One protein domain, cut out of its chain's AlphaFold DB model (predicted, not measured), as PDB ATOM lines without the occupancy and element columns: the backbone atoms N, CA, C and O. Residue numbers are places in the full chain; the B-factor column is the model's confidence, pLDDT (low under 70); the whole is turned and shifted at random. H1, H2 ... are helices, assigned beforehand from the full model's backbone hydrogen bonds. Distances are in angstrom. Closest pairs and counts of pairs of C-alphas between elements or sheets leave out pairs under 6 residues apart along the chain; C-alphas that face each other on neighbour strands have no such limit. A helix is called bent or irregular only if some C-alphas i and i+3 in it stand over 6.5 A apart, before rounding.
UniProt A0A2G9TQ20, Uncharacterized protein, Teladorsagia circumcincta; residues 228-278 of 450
ATOM      1  N   ARG A 228     262.130 131.476 170.219       92.44
ATOM      2  CA  ARG A 228     260.766 131.961 169.982       92.44
ATOM      3  C   ARG A 228     260.218 132.692 171.201       92.44
ATOM      4  O   ARG A 228     259.682 133.792 171.049       92.44
ATOM      5  N   GLU A 229     260.388 132.134 172.394       93.50
ATOM      6  CA  GLU A 229     259.976 132.759 173.654       93.50
ATOM      7  C   GLU A 229     260.746 134.055 173.923       93.50
ATOM      8  O   GLU A 229     260.133 135.099 174.163       93.50
ATOM      9  N   ARG A 230     262.077 134.053 173.767       95.25
ATOM     10  CA  ARG A 230     262.909 135.264 173.890       95.25
ATOM     11  C   ARG A 230     262.445 136.365 172.932       95.25
ATOM     12  O   ARG A 230     262.315 137.524 173.336       95.25
ATOM     13  N   ARG A 231     262.140 136.025 171.673       94.00
ATOM     14  CA  ARG A 231     261.632 136.974 170.672       94.00
ATOM     15  C   ARG A 231     260.256 137.525 171.041       94.00
ATOM     16  O   ARG A 231     260.033 138.729 170.880       94.00
ATOM     17  N   LEU A 232     259.330 136.682 171.498       93.50
ATOM     18  CA  LEU A 232     257.992 137.117 171.914       93.50
ATOM     19  C   LEU A 232     258.072 138.044 173.131       93.50
ATOM     20  O   LEU A 232     257.493 139.129 173.099       93.50
ATOM     21  N   THR A 233     258.878 137.693 174.133       94.62
ATOM     22  CA  THR A 233     259.120 138.525 175.320       94.62
ATOM     23  C   THR A 233     259.753 139.865 174.954       94.62
ATOM     24  O   THR A 233     259.284 140.915 175.395       94.62
ATOM     25  N   ALA A 234     260.776 139.870 174.094       94.25
ATOM     26  CA  ALA A 234     261.399 141.105 173.615       94.25
ATOM     27  C   ALA A 234     260.404 141.997 172.853       94.25
ATOM     28  O   ALA A 234     260.372 143.211 173.067       94.25
ATOM     29  N   THR A 235     259.557 141.395 172.012       94.25
ATOM     30  CA  THR A 235     258.504 142.109 171.270       94.25
ATOM     31  C   THR A 235     257.474 142.708 172.228       94.25
ATOM     32  O   THR A 235     257.131 143.881 172.096       94.25
ATOM     33  N   SER A 236     257.026 141.937 173.223       92.31
ATOM     34  CA  SER A 236     256.081 142.393 174.247       92.31
ATOM     35  C   SER A 236     256.636 143.590 175.027       92.31
ATOM     36  O   SER A 236     256.017 144.653 175.055       92.31
ATOM     37  N   ARG A 237     257.875 143.483 175.528       93.38
ATOM     38  CA  ARG A 237     258.574 144.576 176.227       93.38
ATOM     39  C   ARG A 237     258.749 145.822 175.361       93.38
ATOM     40  O   ARG A 237     258.729 146.938 175.874       93.38
ATOM     41  N   GLN A 238     258.973 145.665 174.057       92.12
ATOM     42  CA  GLN A 238     259.077 146.802 173.140       92.12
ATOM     43  C   GLN A 238     257.725 147.498 172.954       92.12
ATOM     44  O   GLN A 238     257.662 148.726 172.962       92.12
ATOM     45  N   VAL A 239     256.645 146.728 172.794       88.31
ATOM     46  CA  VAL A 239     255.285 147.271 172.682       88.31
ATOM     47  C   VAL A 239     254.881 147.975 173.973       88.31
ATOM     48  O   VAL A 239     254.319 149.064 173.900       88.31
ATOM     49  N   GLN A 240     255.198 147.392 175.128       88.19
ATOM     50  CA  GLN A 240     254.930 147.987 176.431       88.19
ATOM     51  C   GLN A 240     255.655 149.325 176.598       88.19
ATOM     52  O   GLN A 240     254.991 150.338 176.784       88.19
ATOM     53  N   ARG A 241     256.976 149.365 176.384       90.75
ATOM     54  CA  ARG A 241     257.741 150.622 176.436       90.75
ATOM     55  C   ARG A 241     257.198 151.678 175.483       90.75
ATOM     56  O   ARG A 241     257.107 152.846 175.832       90.75
ATOM     57  N   ARG A 242     256.796 151.262 174.277       86.81
ATOM     58  CA  ARG A 242     256.174 152.173 173.314       86.81
ATOM     59  C   ARG A 242     254.842 152.716 173.820       86.81
ATOM     60  O   ARG A 242     254.552 153.857 173.507       86.81
ATOM     61  N   ARG A 243     254.034 151.919 174.528       84.44
ATOM     62  CA  ARG A 243     252.756 152.355 175.121       84.44
ATOM     63  C   ARG A 243     252.980 153.319 176.281       84.44
ATOM     64  O   ARG A 243     252.300 154.331 176.330       84.44
ATOM     65  N   GLU A 244     253.941 153.021 177.150       87.12
ATOM     66  CA  GLU A 244     254.326 153.868 178.288       87.12
ATOM     67  C   GLU A 244     254.886 155.222 177.831       87.12
ATOM     68  O   GLU A 244     254.699 156.223 178.508       87.12
ATOM     69  N   SER A 245     255.522 155.279 176.654       89.94
ATOM     70  CA  SER A 245     256.031 156.529 176.078       89.94
ATOM     71  C   SER A 245     254.988 157.367 175.325       89.94
ATOM     72  O   SER A 245     255.359 158.388 174.749       89.94
ATOM     73  N   LEU A 246     253.728 156.921 175.214       89.25
ATOM     74  CA  LEU A 246     252.693 157.684 174.503       89.25
ATOM     75  C   LEU A 246     252.109 158.771 175.398       89.25
ATOM     76  O   LEU A 246     251.819 158.537 176.567       89.25
ATOM     77  N   THR A 247     251.845 159.933 174.809       91.69
ATOM     78  CA  THR A 247     251.038 160.969 175.459       91.69
ATOM     79  C   THR A 247     249.554 160.603 175.429       91.69
ATOM     80  O   THR A 247     249.110 159.821 174.583       91.69
ATOM     81  N   GLU A 248     248.750 161.205 176.306       88.00
ATOM     82  CA  GLU A 248     247.300 160.962 176.372       88.00
ATOM     83  C   GLU A 248     246.596 161.217 175.029       88.00
ATOM     84  O   GLU A 248     245.801 160.393 174.575       88.00
ATOM     85  N   ALA A 249     246.970 162.290 174.320       90.69
ATOM     86  CA  ALA A 249     246.446 162.593 172.988       90.69
ATOM     87  C   ALA A 249     246.756 161.484 171.960       90.69
ATOM     88  O   ALA A 249     245.914 161.142 171.129       90.69
ATOM     89  N   GLN A 250     247.948 160.880 172.024       89.69
ATOM     90  CA  GLN A 250     248.333 159.774 171.140       89.69
ATOM     91  C   GLN A 250     247.607 158.470 171.489       89.69
ATOM     92  O   GLN A 250     247.309 157.668 170.598       89.69
ATOM     93  N   VAL A 251     247.326 158.239 172.774       86.81
ATOM     94  CA  VAL A 251     246.514 157.102 173.228       86.81
ATOM     95  C   VAL A 251     245.086 157.229 172.701       86.81
ATOM     96  O   VAL A 251     244.547 156.251 172.176       86.81
ATOM     97  N   GLU A 252     244.497 158.422 172.780       89.25
ATOM     98  CA  GLU A 252     243.140 158.679 172.297       89.25
ATOM     99  C   GLU A 252     243.037 158.540 170.772       89.25
ATOM    100  O   GLU A 252     242.161 157.840 170.267       89.25
ATOM    101  N   GLU A 253     243.997 159.081 170.019       90.44
ATOM    102  CA  GLU A 253     244.045 158.903 168.563       90.44
ATOM    103  C   GLU A 253     244.173 157.423 168.168       90.44
ATOM    104  O   GLU A 253     243.496 156.927 167.263       90.44
ATOM    105  N   ARG A 254     244.986 156.652 168.899       86.88
ATOM    106  CA  ARG A 254     245.091 155.202 168.691       86.88
ATOM    107  C   ARG A 254     243.754 154.496 168.939       86.88
ATOM    108  O   ARG A 254     243.401 153.617 168.150       86.88
ATOM    109  N   ARG A 255     243.018 154.865 169.995       88.50
ATOM    110  CA  ARG A 255     241.677 154.322 170.283       88.50
ATOM    111  C   ARG A 255     240.688 154.663 169.173       88.50
ATOM    112  O   ARG A 255     239.951 153.777 168.741       88.50
ATOM    113  N   ARG A 256     240.717 155.894 168.655       91.81
ATOM    114  CA  ARG A 256     239.899 156.317 167.508       91.81
ATOM    115  C   ARG A 256     240.189 155.482 166.267       91.81
ATOM    116  O   ARG A 256     239.259 154.935 165.682       91.81
ATOM    117  N   ILE A 257     241.463 155.293 165.916       89.62
ATOM    118  CA  ILE A 257     241.869 154.457 164.774       89.62
ATOM    119  C   ILE A 257     241.433 152.997 164.970       89.62
ATOM    120  O   ILE A 257     240.946 152.363 164.033       89.62
ATOM    121  N   GLU A 258     241.610 152.431 166.168       88.56
ATOM    122  CA  GLU A 258     241.168 151.063 166.476       88.56
ATOM    123  C   GLU A 258     239.644 150.926 166.379       88.56
ATOM    124  O   GLU A 258     239.158 149.983 165.749       88.56
ATOM    125  N   SER A 259     238.899 151.898 166.908       91.69
ATOM    126  CA  SER A 259     237.444 151.971 166.784       91.69
ATOM    127  C   SER A 259     237.016 152.075 165.320       91.69
ATOM    128  O   SER A 259     236.185 151.289 164.869       91.69
ATOM    129  N   GLN A 260     237.627 152.957 164.529       92.12
ATOM    130  CA  GLN A 260     237.318 153.106 163.107       92.12
ATOM    131  C   GLN A 260     237.574 151.801 162.346       92.12
ATOM    132  O   GLN A 260     236.712 151.344 161.602       92.12
ATOM    133  N   ARG A 261     238.710 151.134 162.593       89.69
ATOM    134  CA  ARG A 261     239.009 149.814 162.007       89.69
ATOM    135  C   ARG A 261     237.973 148.767 162.397       89.69
ATOM    136  O   ARG A 261     237.585 147.963 161.549       89.69
ATOM    137  N   HIS A 262     237.532 148.767 163.654       85.69
ATOM    138  CA  HIS A 262     236.476 147.878 164.120       85.69
ATOM    139  C   HIS A 262     235.161 148.142 163.376       85.69
ATOM    140  O   HIS A 262     234.571 147.204 162.843       85.69
ATOM    141  N   HIS A 263     234.751 149.406 163.244       86.25
ATOM    142  CA  HIS A 263     233.556 149.799 162.497       86.25
ATOM    143  C   HIS A 263     233.651 149.420 161.015       86.25
ATOM    144  O   HIS A 263     232.729 148.809 160.483       86.25
ATOM    145  N   THR A 264     234.778 149.692 160.348       87.38
ATOM    146  CA  THR A 264     234.988 149.301 158.945       87.38
ATOM    147  C   THR A 264     234.939 147.785 158.772       87.38
ATOM    148  O   THR A 264     234.333 147.287 157.823       87.38
ATOM    149  N   ARG A 265     235.542 147.022 159.692       85.19
ATOM    150  CA  ARG A 265     235.470 145.556 159.678       85.19
ATOM    151  C   ARG A 265     234.033 145.077 159.874       85.19
ATOM    152  O   ARG A 265     233.584 144.226 159.114       85.19
ATOM    153  N   ALA A 266     233.321 145.628 160.852       80.44
ATOM    154  CA  ALA A 266     231.928 145.292 161.121       80.44
ATOM    155  C   ALA A 266     231.027 145.616 159.920       80.44
ATOM    156  O   ALA A 266     230.193 144.796 159.555       80.44
ATOM    157  N   ALA A 267     231.240 146.753 159.253       82.75
ATOM    158  CA  ALA A 267     230.526 147.132 158.038       82.75
ATOM    159  C   ALA A 267     230.809 146.167 156.877       82.75
ATOM    160  O   ALA A 267     229.874 145.715 156.225       82.75
ATOM    161  N   ARG A 268     232.075 145.776 156.660       82.75
ATOM    162  CA  ARG A 268     232.434 144.763 155.649       82.75
ATOM    163  C   ARG A 268     231.786 143.413 155.933       82.75
ATOM    164  O   ARG A 268     231.269 142.795 155.012       82.75
ATOM    165  N   ILE A 269     231.792 142.966 157.188       76.62
ATOM    166  CA  ILE A 269     231.126 141.719 157.592       76.62
ATOM    167  C   ILE A 269     229.617 141.844 157.380       76.62
ATOM    168  O   ILE A 269     229.009 140.946 156.810       76.62
ATOM    169  N   ALA A 270     229.010 142.964 157.774       74.69
ATOM    170  CA  ALA A 270     227.582 143.200 157.593       74.69
ATOM    171  C   ALA A 270     227.180 143.193 156.112       74.69
ATOM    172  O   ALA A 270     226.167 142.591 155.781       74.69
ATOM    173  N   ALA A 271     227.988 143.800 155.238       77.75
ATOM    174  CA  ALA A 271     227.782 143.779 153.792       77.75
ATOM    175  C   ALA A 271     227.961 142.370 153.201       77.75
ATOM    176  O   ALA A 271     227.177 141.960 152.359       77.75
ATOM    177  N   ALA A 272     228.957 141.609 153.667       76.19
ATOM    178  CA  ALA A 272     229.212 140.250 153.186       76.19
ATOM    179  C   ALA A 272     228.171 139.220 153.657       76.19
ATOM    180  O   ALA A 272     227.965 138.208 152.999       76.19
ATOM    181  N   THR A 273     227.545 139.450 154.812       70.25
ATOM    182  CA  THR A 273     226.598 138.511 155.441       70.25
ATOM    183  C   THR A 273     225.141 138.957 155.324       70.25
ATOM    184  O   THR A 273     224.270 138.315 155.907       70.25
ATOM    185  N   SER A 274     224.878 140.093 154.666       67.38
ATOM    186  CA  SER A 274     223.569 140.759 154.537       67.38
ATOM    187  C   SER A 274     222.778 140.900 155.845       67.38
ATOM    188  O   SER A 274     221.568 141.096 155.829       67.38
ATOM    189  N   ARG A 275     223.446 140.776 157.002       64.50
ATOM    190  CA  ARG A 275     222.821 140.639 158.327       64.50
ATOM    191  C   ARG A 275     221.658 139.630 158.350       64.50
ATOM    192  O   ARG A 275     220.724 139.842 159.116       64.50
ATOM    193  N   VAL A 276     221.740 138.530 157.589       62.62
ATOM    194  CA  VAL A 276     220.662 137.517 157.466       62.62
ATOM    195  C   VAL A 276     220.156 137.046 158.837       62.62
ATOM    196  O   VAL A 276     218.960 136.943 159.068       62.62
ATOM    197  N   ALA A 277     221.057 136.889 159.813       59.19
ATOM    198  CA  ALA A 277     220.708 136.514 161.187       59.19
ATOM    199  C   ALA A 277     219.831 137.536 161.953       59.19
ATOM    200  O   ALA A 277     219.367 137.230 163.047       59.19
ATOM    201  N   ARG A 278     219.646 138.758 161.436       61.72
ATOM    202  CA  ARG A 278     218.827 139.830 162.033       61.72
ATOM    203  C   ARG A 278     217.608 140.205 161.194       61.72
ATOM    204  O   ARG A 278     216.771 140.949 161.686       61.72
TER     205      ARG A 278
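What this domain is: This is residues 228 to 278 of the 450 residues of an uncharacterized protein of Teladorsagia circumcincta (UniProt A0A2G9TQ20). Two helices, H1 and then the longer H2, make an open V, joined at its corner by residues 245 to 247. The arms spread away from that corner with no core between them, and residues 228 to 242 and 255 to 278 stand free. The printed part has 51 residues with two named helices, H1 then H2, and no named strand; its class is all helix. The whole is extended, with a radius of gyration of the C-alphas of 16.9 A, and its outline is flat, spanning 44 by 33 by 13 A.

Where its parts are: H1 takes residues 228 to 244, 24.3 A from first to last C-alpha, and begins at C-alpha 228 at (260.766, 131.961, 169.982). Residues 245 to 247 follow. H2 takes residues 248 to 272, 36.0 A from first to last C-alpha, from (247.300, 160.962, 176.372) to (229.212, 140.250, 153.186). Residues 273 to 278 come after it.

How they stand to each other: The link from H1 to H2 is tight, with 3 residues. The two helices are apart, but only just: their closest C-alphas are 8.1 A apart. In H1 and H2 every O i to N i+4 pair is within hydrogen-bond range, and neither helix is bent.

The domain as a whole: The two C-alphas farthest apart, those of Arg 230 and Arg 278, are 45.9 A apart. The first and last printed C-alphas, those of Arg 228 and Arg 278, are 43.4 A apart. The printed part has no cut and no long link. The mean pLDDT of the printed part is 85.5; residues 274 to 278 are under 70, where the model's confidence is low.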